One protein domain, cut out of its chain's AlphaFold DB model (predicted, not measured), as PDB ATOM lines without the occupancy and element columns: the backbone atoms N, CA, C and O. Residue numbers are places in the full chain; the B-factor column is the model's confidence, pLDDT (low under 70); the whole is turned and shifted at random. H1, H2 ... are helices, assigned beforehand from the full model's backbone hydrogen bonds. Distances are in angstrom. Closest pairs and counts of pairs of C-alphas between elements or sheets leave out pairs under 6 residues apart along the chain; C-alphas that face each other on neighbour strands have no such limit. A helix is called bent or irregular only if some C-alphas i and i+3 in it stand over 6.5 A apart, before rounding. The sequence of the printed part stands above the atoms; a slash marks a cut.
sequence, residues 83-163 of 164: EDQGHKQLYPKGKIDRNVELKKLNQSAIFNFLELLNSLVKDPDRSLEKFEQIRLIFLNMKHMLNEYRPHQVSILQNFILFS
ATOM      1  N   GLU A  83      48.210  -5.779  14.903       80.44
ATOM      2  CA  GLU A  83      48.968  -6.685  14.033       80.44
ATOM      3  C   GLU A  83      48.750  -8.152  14.422       80.44
ATOM      4  O   GLU A  83      48.526  -8.977  13.537       80.44
ATOM      5  N   ASP A  84      48.693  -8.459  15.723       79.88
ATOM      6  CA  ASP A  84      48.374  -9.807  16.224       79.88
ATOM      7  C   ASP A  84      46.939 -10.227  15.876       79.88
ATOM      8  O   ASP A  84      46.637 -11.409  15.730       79.88
ATOM      9  N   GLN A  85      46.044  -9.250  15.706       76.69
ATOM     10  CA  GLN A  85      44.670  -9.464  15.250       76.69
ATOM     11  C   GLN A  85      44.552  -9.535  13.714       76.69
ATOM     12  O   GLN A  85      43.447  -9.674  13.195       76.69
ATOM     13  N   GLY A  86      45.660  -9.434  12.971       81.19
ATOM     14  CA  GLY A  86      45.672  -9.477  11.506       81.19
ATOM     15  C   GLY A  86      45.215  -8.177  10.834       81.19
ATOM     16  O   GLY A  86      44.859  -8.178   9.653       81.19
ATOM     17  N   HIS A  87      45.209  -7.059  11.559       85.69
ATOM     18  CA  HIS A  87      44.718  -5.775  11.076       85.69
ATOM     19  C   HIS A  87      45.828  -4.731  10.954       85.69
ATOM     20  O   HIS A  87      46.743  -4.630  11.769       85.69
ATOM     21  N   LYS A  88      45.731  -3.890   9.919       86.88
ATOM     22  CA  LYS A  88      46.697  -2.816   9.681       86.88
ATOM     23  C   LYS A  88      46.460  -1.651  10.641       86.88
ATOM     24  O   LYS A  88      45.361  -1.093  10.691       86.88
ATOM     25  N   GLN A  89      47.520  -1.230  11.321       86.81
ATOM     26  CA  GLN A  89      47.521  -0.015  12.125       86.81
ATOM     27  C   GLN A  89      47.576   1.234  11.225       86.81
ATOM     28  O   GLN A  89      48.444   1.355  10.359       86.81
ATOM     29  N   LEU A  90      46.630   2.158  11.412       87.00
ATOM     30  CA  LEU A  90      46.472   3.380  10.605       87.00
ATOM     31  C   LEU A  90      47.084   4.634  11.250       87.00
ATOM     32  O   LEU A  90      47.129   5.686  10.618       87.00
ATOM     33  N   TYR A  91      47.547   4.531  12.494       84.69
ATOM     34  CA  TYR A  91      48.171   5.612  13.260       84.69
ATOM     35  C   TYR A  91      49.640   5.271  13.573       84.69
ATOM     36  O   TYR A  91      50.000   4.091  13.574       84.69
ATOM     37  N   PRO A  92      50.514   6.265  13.820       84.44
ATOM     38  CA  PRO A  92      51.922   5.985  14.089       84.44
ATOM     39  C   PRO A  92      52.113   5.129  15.357       84.44
ATOM     40  O   PRO A  92      51.262   5.100  16.245       84.44
ATOM     41  N   LYS A  93      53.247   4.429  15.467       77.38
ATOM     42  CA  LYS A  93      53.645   3.726  16.699       77.38
ATOM     43  C   LYS A  93      54.466   4.689  17.566       77.38
ATOM     44  O   LYS A  93      55.511   5.154  17.120       77.38
ATOM     45  N   GLY A  94      54.007   5.019  18.779       78.06
ATOM     46  CA  GLY A  94      54.770   5.847  19.728       78.06
ATOM     47  C   GLY A  94      53.936   6.783  20.607       78.06
ATOM     48  O   GLY A  94      52.725   6.617  20.761       78.06
ATOM     49  N   LYS A  95      54.597   7.787  21.202       76.44
ATOM     50  CA  LYS A  95      53.948   8.820  22.023       76.44
ATOM     51  C   LYS A  95      53.263   9.835  21.113       76.44
ATOM     52  O   LYS A  95      53.918  10.692  20.529       76.44
ATOM     53  N   ILE A  96      51.951   9.712  20.986       81.19
ATOM     54  CA  ILE A  96      51.153  10.515  20.061       81.19
ATOM     55  C   ILE A  96      50.029  11.202  20.823       81.19
ATOM     56  O   ILE A  96      49.522  10.666  21.812       81.19
ATOM     57  N   ASP A  97      49.624  12.380  20.348       84.25
ATOM     58  CA  ASP A  97      48.380  12.991  20.794       84.25
ATOM     59  C   ASP A  97      47.191  12.191  20.252       84.25
ATOM     60  O   ASP A  97      46.756  12.319  19.102       84.25
ATOM     61  N   ARG A  98      46.676  11.331  21.125       82.69
ATOM     62  CA  ARG A  98      45.599  10.399  20.821       82.69
ATOM     63  C   ARG A  98      44.304  11.107  20.414       82.69
ATOM     64  O   ARG A  98      43.558  10.595  19.586       82.69
ATOM     65  N   ASN A  99      44.038  12.299  20.943       86.06
ATOM     66  CA  ASN A  99      42.833  13.042  20.576       86.06
ATOM     67  C   ASN A  99      42.900  13.529  19.128       86.06
ATOM     68  O   ASN A  99      41.894  13.522  18.417       86.06
ATOM     69  N   VAL A 100      44.087  13.943  18.684       89.50
ATOM     70  CA  VAL A 100      44.312  14.400  17.310       89.50
ATOM     71  C   VAL A 100      44.184  13.237  16.333       89.50
ATOM     72  O   VAL A 100      43.478  13.362  15.334       89.50
ATOM     73  N   GLU A 101      44.794  12.089  16.629       89.56
ATOM     74  CA  GLU A 101      44.702  10.922  15.743       89.56
ATOM     75  C   GLU A 101      43.291  10.319  15.699       89.56
ATOM     76  O   GLU A 101      42.814   9.994  14.614       89.56
ATOM     77  N   LEU A 102      42.554  10.270  16.819       89.44
ATOM     78  CA  LEU A 102      41.140   9.865  16.797       89.44
ATOM     79  C   LEU A 102      40.290  10.801  15.930       89.44
ATOM     80  O   LEU A 102      39.432  10.335  15.181       89.44
ATOM     81  N   LYS A 103      40.538  12.116  15.984       92.12
ATOM     82  CA  LYS A 103      39.851  13.082  15.113       92.12
ATOM     83  C   LYS A 103      40.183  12.855  13.639       92.12
ATOM     84  O   LYS A 103      39.270  12.898  12.817       92.12
ATOM     85  N   LYS A 104      41.447  12.574  13.303       92.06
ATOM     86  CA  LYS A 104      41.866  12.239  11.929       92.06
ATOM     87  C   LYS A 104      41.205  10.954  11.430       92.06
ATOM     88  O   LYS A 104      40.678  10.938  10.321       92.06
ATOM     89  N   LEU A 105      41.180   9.900  12.250       92.12
ATOM     90  CA  LEU A 105      40.504   8.644  11.914       92.12
ATOM     91  C   LEU A 105      38.999   8.852  11.718       92.12
ATOM     92  O   LEU A 105      38.445   8.350  10.747       92.12
ATOM     93  N   ASN A 106      38.353   9.654  12.569       93.19
ATOM     94  CA  ASN A 106      36.934   9.975  12.427       93.19
ATOM     95  C   ASN A 106      36.642  10.753  11.130       93.19
ATOM     96  O   ASN A 106      35.714  10.420  10.398       93.19
ATOM     97  N   GLN A 107      37.467  11.750  10.794       94.31
ATOM     98  CA  GLN A 107      37.353  12.447   9.509       94.31
ATOM     99  C   GLN A 107      37.521  11.472   8.338       94.31
ATOM    100  O   GLN A 107      36.700  11.470   7.426       94.31
ATOM    101  N   SER A 108      38.528  10.594   8.393       93.69
ATOM    102  CA  SER A 108      38.743   9.550   7.385       93.69
ATOM    103  C   SER A 108      37.534   8.613   7.250       93.69
ATOM    104  O   SER A 108      37.131   8.301   6.130       93.69
ATOM    105  N   ALA A 109      36.897   8.215   8.357       93.50
ATOM    106  CA  ALA A 109      35.684   7.395   8.337       93.50
ATOM    107  C   ALA A 109      34.530   8.098   7.605       93.50
ATOM    108  O   ALA A 109      33.868   7.488   6.768       93.50
ATOM    109  N   ILE A 110      34.327   9.393   7.872       94.69
ATOM    110  CA  ILE A 110      33.288  10.202   7.218       94.69
ATOM    111  C   ILE A 110      33.555  10.318   5.713       94.69
ATOM    112  O   ILE A 110      32.640  10.116   4.917       94.69
ATOM    113  N   PHE A 111      34.798  10.592   5.304       94.19
ATOM    114  CA  PHE A 111      35.154  10.649   3.881       94.19
ATOM    115  C   PHE A 111      34.911   9.311   3.179       94.19
ATOM    116  O   PHE A 111      34.268   9.283   2.133       94.19
ATOM    117  N   ASN A 112      35.341   8.198   3.783       91.75
ATOM    118  CA  ASN A 112      35.106   6.867   3.222       91.75
ATOM    119  C   ASN A 112      33.611   6.519   3.150       91.75
ATOM    120  O   ASN A 112      33.184   5.867   2.202       91.75
ATOM    121  N   PHE A 113      32.797   6.985   4.101       92.88
ATOM    122  CA  PHE A 113      31.344   6.817   4.052       92.88
ATOM    123  C   PHE A 113      30.702   7.612   2.907       92.88
ATOM    124  O   PHE A 113      29.845   7.091   2.196       92.88
ATOM    125  N   LEU A 114      31.137   8.851   2.668       92.69
ATOM    126  CA  LEU A 114      30.668   9.635   1.521       92.69
ATOM    127  C   LEU A 114      31.090   9.000   0.190       92.69
ATOM    128  O   LEU A 114      30.308   8.969  -0.759       92.69
ATOM    129  N   GLU A 115      32.308   8.465   0.110       89.81
ATOM    130  CA  GLU A 115      32.767   7.707  -1.056       89.81
ATOM    131  C   GLU A 115      31.969   6.419  -1.262       89.81
ATOM    132  O   GLU A 115      31.657   6.094  -2.405       89.81
ATOM    133  N   LEU A 116      31.585   5.729  -0.183       91.88
ATOM    134  CA  LEU A 116      30.703   4.564  -0.230       91.88
ATOM    135  C   LEU A 116      29.315   4.927  -0.775       91.88
ATOM    136  O   LEU A 116      28.794   4.232  -1.640       91.88
ATOM    137  N   LEU A 117      28.712   6.026  -0.315       91.06
ATOM    138  CA  LEU A 117      27.428   6.486  -0.858       91.06
ATOM    139  C   LEU A 117      27.542   6.820  -2.351       91.06
ATOM    140  O   LEU A 117      26.677   6.452  -3.142       91.06
ATOM    141  N   ASN A 118      28.633   7.475  -2.750       89.12
ATOM    142  CA  ASN A 118      28.892   7.789  -4.152       89.12
ATOM    143  C   ASN A 118      29.148   6.537  -5.004       89.12
ATOM    144  O   ASN A 118      28.724   6.506  -6.161       89.12
ATOM    145  N   SER A 119      29.839   5.522  -4.472       88.88
ATOM    146  CA  SER A 119      30.062   4.264  -5.185       88.88
ATOM    147  C   SER A 119      28.768   3.474  -5.312       88.88
ATOM    148  O   SER A 119      28.467   3.034  -6.408       88.88
ATOM    149  N   LEU A 120      27.922   3.417  -4.283       89.31
ATOM    150  CA  LEU A 120      26.610   2.764  -4.363       89.31
ATOM    151  C   LEU A 120      25.707   3.343  -5.463       89.31
ATOM    152  O   LEU A 120      24.922   2.611  -6.057       89.31
ATOM    153  N   VAL A 121      25.826   4.641  -5.753       91.75
ATOM    154  CA  VAL A 121      25.066   5.296  -6.832       91.75
ATOM    155  C   VAL A 121      25.651   5.007  -8.222       91.75
ATOM    156  O   VAL A 121      24.899   4.952  -9.191       91.75
ATOM    157  N   LYS A 122      26.979   4.855  -8.349       89.75
ATOM    158  CA  LYS A 122      27.675   4.743  -9.650       89.75
ATOM    159  C   LYS A 122      28.055   3.313 -10.043       89.75
ATOM    160  O   LYS A 122      27.949   2.964 -11.212       89.75
ATOM    161  N   ASP A 123      28.558   2.538  -9.091       86.69
ATOM    162  CA  ASP A 123      29.076   1.178  -9.244       86.69
ATOM    163  C   ASP A 123      28.944   0.415  -7.903       86.69
ATOM    164  O   ASP A 123      29.832   0.500  -7.039       86.69
ATOM    165  N   PRO A 124      27.825  -0.305  -7.698       85.81
ATOM    166  CA  PRO A 124      27.538  -1.013  -6.453       85.81
ATOM    167  C   PRO A 124      28.558  -2.101  -6.108       85.81
ATOM    168  O   PRO A 124      28.779  -2.358  -4.925       85.81
ATOM    169  N   ASP A 125      29.220  -2.709  -7.093       84.69
ATOM    170  CA  ASP A 125      30.138  -3.832  -6.859       84.69
ATOM    171  C   ASP A 125      31.422  -3.376  -6.152       84.69
ATOM    172  O   ASP A 125      31.985  -4.090  -5.319       84.69
ATOM    173  N   ARG A 126      31.843  -2.126  -6.380       81.38
ATOM    174  CA  ARG A 126      32.995  -1.507  -5.694       81.38
ATOM    175  C   ARG A 126      32.691  -1.037  -4.269       81.38
ATOM    176  O   ARG A 126      33.589  -0.562  -3.570       81.38
ATOM    177  N   SER A 127      31.444  -1.137  -3.809       84.06
ATOM    178  CA  SER A 127      31.055  -0.706  -2.458       84.06
ATOM    179  C   SER A 127      31.699  -1.553  -1.350       84.06
ATOM    180  O   SER A 127      32.009  -1.027  -0.278       84.06
ATOM    181  N   LEU A 128      31.987  -2.832  -1.621       88.31
ATOM    182  CA  LEU A 128      32.575  -3.762  -0.651       88.31
ATOM    183  C   LEU A 128      33.974  -3.332  -0.192       88.31
ATOM    184  O   LEU A 128      34.281  -3.392   0.997       88.31
ATOM    185  N   GLU A 129      34.806  -2.823  -1.101       87.88
ATOM    186  CA  GLU A 129      36.149  -2.343  -0.758       87.88
ATOM    187  C   GLU A 129      36.092  -1.158   0.214       87.88
ATOM    188  O   GLU A 129      36.875  -1.071   1.163       87.88
ATOM    189  N   LYS A 130      35.131  -0.251   0.003       87.62
ATOM    190  CA  LYS A 130      34.915   0.906   0.879       87.62
ATOM    191  C   LYS A 130      34.344   0.498   2.228       87.62
ATOM    192  O   LYS A 130      34.749   1.056   3.247       87.62
ATOM    193  N   PHE A 131      33.476  -0.506   2.258       89.44
ATOM    194  CA  PHE A 131      32.984  -1.076   3.506       89.44
ATOM    195  C   PHE A 131      34.119  -1.659   4.363       89.44
ATOM    196  O   PHE A 131      34.226  -1.326   5.544       89.44
ATOM    197  N   GLU A 132      35.018  -2.454   3.773       90.62
ATOM    198  CA  GLU A 132      36.167  -3.015   4.498       90.62
ATOM    199  C   GLU A 132      37.140  -1.927   4.987       90.62
ATOM    200  O   GLU A 132      37.658  -2.007   6.104       90.62
ATOM    201  N   GLN A 133      37.331  -0.848   4.216       90.06
ATOM    202  CA  GLN A 133      38.111   0.316   4.661       90.06
ATOM    203  C   GLN A 133      37.486   0.986   5.893       90.06
ATOM    204  O   GLN A 133      38.186   1.267   6.867       90.06
ATOM    205  N   ILE A 134      36.167   1.193   5.894       91.81
ATOM    206  CA  ILE A 134      35.438   1.760   7.037       91.81
ATOM    207  C   ILE A 134      35.548   0.839   8.259       91.81
ATOM    208  O   ILE A 134      35.846   1.303   9.362       91.81
ATOM    209  N   ARG A 135      35.370  -0.474   8.068       92.19
ATOM    210  CA  ARG A 135      35.522  -1.481   9.126       92.19
ATOM    211  C   ARG A 135      36.911  -1.414   9.764       92.19
ATOM    212  O   ARG A 135      37.021  -1.408  10.991       92.19
ATOM    213  N   LEU A 136      37.962  -1.311   8.949       91.94
ATOM    214  CA  LEU A 136      39.339  -1.182   9.422       91.94
ATOM    215  C   LEU A 136      39.552   0.102  10.239       91.94
ATOM    216  O   LEU A 136      40.220   0.061  11.275       91.94
ATOM    217  N   ILE A 137      38.974   1.229   9.808       92.38
ATOM    218  CA  ILE A 137      39.058   2.500  10.543       92.38
ATOM    219  C   ILE A 137      38.396   2.371  11.917       92.38
ATOM    220  O   ILE A 137      39.011   2.724  12.925       92.38
ATOM    221  N   PHE A 138      37.186   1.810  11.986       92.69
ATOM    222  CA  PHE A 138      36.494   1.612  13.260       92.69
ATOM    223  C   PHE A 138      37.241   0.672  14.197       92.69
ATOM    224  O   PHE A 138      37.289   0.922  15.402       92.69
ATOM    225  N   LEU A 139      37.867  -0.378  13.667       91.25
ATOM    226  CA  LEU A 139      38.673  -1.267  14.486       91.25
ATOM    227  C   LEU A 139      39.900  -0.552  15.071       91.25
ATOM    228  O   LEU A 139      40.180  -0.689  16.262       91.25
ATOM    229  N   ASN A 140      40.584   0.262  14.264       90.69
ATOM    230  CA  ASN A 140      41.697   1.091  14.723       90.69
ATOM    231  C   ASN A 140      41.256   2.075  15.817       90.69
ATOM    232  O   ASN A 140      41.924   2.197  16.842       90.69
ATOM    233  N   MET A 141      40.105   2.733  15.639       91.00
ATOM    234  CA  MET A 141      39.529   3.618  16.656       91.00
ATOM    235  C   MET A 141      39.195   2.859  17.945       91.00
ATOM    236  O   MET A 141      39.532   3.325  19.032       91.00
ATOM    237  N   LYS A 142      38.576   1.674  17.842       89.19
ATOM    238  CA  LYS A 142      38.247   0.823  18.994       89.19
ATOM    239  C   LYS A 142      39.500   0.414  19.760       89.19
ATOM    240  O   LYS A 142      39.521   0.526  20.980       89.19
ATOM    241  N   HIS A 143      40.542  -0.035  19.066       88.06
ATOM    242  CA  HIS A 143      41.806  -0.404  19.696       88.06
ATOM    243  C   HIS A 143      42.423   0.785  20.446       88.06
ATOM    244  O   HIS A 143      42.775   0.682  21.618       88.06
ATOM    245  N   MET A 144      42.446   1.953  19.811       85.88
ATOM    246  CA  MET A 144      42.986   3.172  20.400       85.88
ATOM    247  C   MET A 144      42.203   3.667  21.630       85.88
ATOM    248  O   MET A 144      42.802   4.194  22.569       85.88
ATOM    249  N   LEU A 145      40.879   3.474  21.648       86.62
ATOM    250  CA  LEU A 145      40.032   3.710  22.821       86.62
ATOM    251  C   LEU A 145      40.266   2.661  23.913       86.62
ATOM    252  O   LEU A 145      40.321   3.004  25.092       86.62
ATOM    253  N   ASN A 146      40.445   1.395  23.533       86.31
ATOM    254  CA  ASN A 146      40.732   0.317  24.474       86.31
ATOM    255  C   ASN A 146      42.049   0.546  25.221       86.31
ATOM    256  O   ASN A 146      42.103   0.276  26.419       86.31
ATOM    257  N   GLU A 147      43.064   1.104  24.556       83.06
ATOM    258  CA  GLU A 147      44.314   1.536  25.196       83.06
ATOM    259  C   GLU A 147      44.096   2.639  26.255       83.06
ATOM    260  O   GLU A 147      44.921   2.802  27.151       83.06
ATOM    261  N   TYR A 148      43.001   3.405  26.182       82.00
ATOM    262  CA  TYR A 148      42.695   4.485  27.128       82.00
ATOM    263  C   TYR A 148      41.939   4.009  28.380       82.00
ATOM    264  O   TYR A 148      41.867   4.745  29.368       82.00
ATOM    265  N   ARG A 149      41.417   2.771  28.385       81.75
ATOM    266  CA  ARG A 149      40.649   2.211  29.514       81.75
ATOM    267  C   ARG A 149      41.387   2.303  30.860       81.75
ATOM    268  O   ARG A 149      40.767   2.782  31.808       81.75
ATOM    269  N   PRO A 150      42.687   1.957  30.981       80.62
ATOM    270  CA  PRO A 150      43.391   2.054  32.262       80.62
ATOM    271  C   PRO A 150      43.431   3.486  32.809       80.62
ATOM    272  O   PRO A 150      43.183   3.708  33.989       80.62
ATOM    273  N   HIS A 151      43.660   4.476  31.940       79.75
ATOM    274  CA  HIS A 151      43.692   5.885  32.332       79.75
ATOM    275  C   HIS A 151      42.313   6.384  32.787       79.75
ATOM    276  O   HIS A 151      42.218   7.128  33.760       79.75
ATOM    277  N   GLN A 152      41.234   5.961  32.116       78.50
ATOM    278  CA  GLN A 152      39.865   6.269  32.550       78.50
ATOM    279  C   GLN A 152      39.571   5.695  33.934       78.50
ATOM    280  O   GLN A 152      39.030   6.407  34.775       78.50
ATOM    281  N   VAL A 153      39.961   4.444  34.189       81.06
ATOM    282  CA  VAL A 153      39.773   3.800  35.496       81.06
ATOM    283  C   VAL A 153      40.539   4.554  36.580       81.06
ATOM    284  O   VAL A 153      39.962   4.857  37.621       81.06
ATOM    285  N   SER A 154      41.789   4.949  36.322       77.00
ATOM    286  CA  SER A 154      42.569   5.755  37.269       77.00
ATOM    287  C   SER A 154      41.934   7.121  37.547       77.00
ATOM    288  O   SER A 154      41.885   7.546  38.698       77.00
ATOM    289  N   ILE A 155      41.407   7.807  36.523       81.50
ATOM    290  CA  ILE A 155      40.678   9.069  36.729       81.50
ATOM    291  C   ILE A 155      39.433   8.839  37.582       81.50
ATOM    292  O   ILE A 155      39.207   9.590  38.526       81.50
ATOM    293  N   LEU A 156      38.625   7.826  37.258       78.06
ATOM    294  CA  LEU A 156      37.396   7.526  37.992       78.06
ATOM    295  C   LEU A 156      37.693   7.181  39.454       78.06
ATOM    296  O   LEU A 156      37.014   7.677  40.346       78.06
ATOM    297  N   GLN A 157      38.742   6.399  39.707       78.75
ATOM    298  CA  GLN A 157      39.186   6.074  41.057       78.75
ATOM    299  C   GLN A 157      39.611   7.326  41.829       78.75
ATOM    300  O   GLN A 157      39.171   7.520  42.959       78.75
ATOM    301  N   ASN A 158      40.409   8.204  41.216       76.88
ATOM    302  CA  ASN A 158      40.792   9.475  41.831       76.88
ATOM    303  C   ASN A 158      39.562  10.346  42.107       76.88
ATOM    304  O   ASN A 158      39.425  10.893  43.194       76.88
ATOM    305  N   PHE A 159      38.635  10.444  41.156       82.38
ATOM    306  CA  PHE A 159      37.409  11.215  41.327       82.38
ATOM    307  C   PHE A 159      36.570  10.710  42.507       82.38
ATOM    308  O   PHE A 159      36.096  11.520  43.300       82.38
ATOM    309  N   ILE A 160      36.435   9.389  42.665       82.12
ATOM    310  CA  ILE A 160      35.752   8.778  43.815       82.12
ATOM    311  C   ILE A 160      36.502   9.085  45.120       82.12
ATOM    312  O   ILE A 160      35.870   9.466  46.096       82.12
ATOM    313  N   LEU A 161      37.834   8.966  45.135       76.50
ATOM    314  CA  LEU A 161      38.657   9.215  46.325       76.50
ATOM    315  C   LEU A 161      38.656  10.681  46.787       76.50
ATOM    316  O   LEU A 161      38.822  10.924  47.974       76.50
ATOM    317  N   PHE A 162      38.482  11.641  45.875       74.06
ATOM    318  CA  PHE A 162      38.452  13.079  46.186       74.06
ATOM    319  C   PHE A 162      37.033  13.667  46.299       74.06
ATOM    320  O   PHE A 162      36.896  14.862  46.551       74.06
ATOM    321  N   SER A 163      35.984  12.861  46.090       60.69
ATOM    322  CA  SER A 163      34.577  13.280  46.249       60.69
ATOM    323  C   SER A 163      33.979  12.929  47.623       60.69
ATOM    324  O   SER A 163      32.786  13.153  47.833       60.69
TER     325      SER A 163
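AT A GLANCE: This is residues 83 to 163 of the 164 residues of the protein "Mediator of RNA polymerase II transcription subunit 7" of Rhizophagus irregularis (strain DAOM 197198w) (UniProt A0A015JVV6). The domain is a long helical hairpin, H1 and H2 side by side, with a third helix, H3, sticking out as an arm beyond the end of H2. Before H1, residues 83 to 97 form a long loop beside the hairpin, with no named element. The printed part has 81 residues with three named helices, in the order H1, H2, H3, and no named strand; the class is all helix. The whole is loose, with a radius of gyration of the C-alphas of 16.9 A, and spans 57 by 28 by 18 A, the arm adding to the length.

HOW THE PARTS SIT: The longest helix by residues is H1, residues 98 to 122. It touches H2, residues 124 to 146, with 23 pairs of C-alphas within 8 A. Their closest C-alphas are those of Leu 116 and Lys 130, 5.7 A apart, and the two centres are 9.2 A apart. The two helices form a hairpin: their lines stand at a shallow tilt of 14 degrees, and they run opposite ways. H2 is irregular, but only just: C-alphas 125 and 128 are 6.7 A apart, and its line is a rough one. H3, residues 149 to 162, touches no helix. H2 and H3 meet only through their link, while H1 and H3 are apart, with no C-alpha of the one within 8 A of the other. In H1 and H3 every O i to N i+4 pair is within hydrogen-bond range; in H2, 16 of 19 are.

IN THESE COORDINATES: H1 begins at C-alpha 98, at (45.599, 10.399, 20.821), and reaches C-alpha 122, at (27.675, 4.743, -9.650), 35.8 A away. H2 measures 33.7 A from C-alpha 124 to C-alpha 146. H3 measures 20.0 A and ends at C-alpha 162, at (38.452, 13.079, 46.186).

THE WHOLE: The two C-alphas farthest apart are those of Lys 122 and Phe 162, at 57.5 A. Residues 149 to 163, of which 149 to 162 belong to H3, stand free. The body without them has 66 residues, spans 41 by 25 by 16 A and has a radius of gyration of 13.3 A. The printed part runs from 83 to 163 and has no cut. The links from H1 to H2 and from H2 to H3 are tight, with 1 and 2 residues between the helices. The C-alphas of residues 83 to 97 lie 9 to 17 A from the mean of the C-alphas. The mean pLDDT of the printed part is 86.0; it is 79 in H3, and residue 163 is the one printed residue under 70.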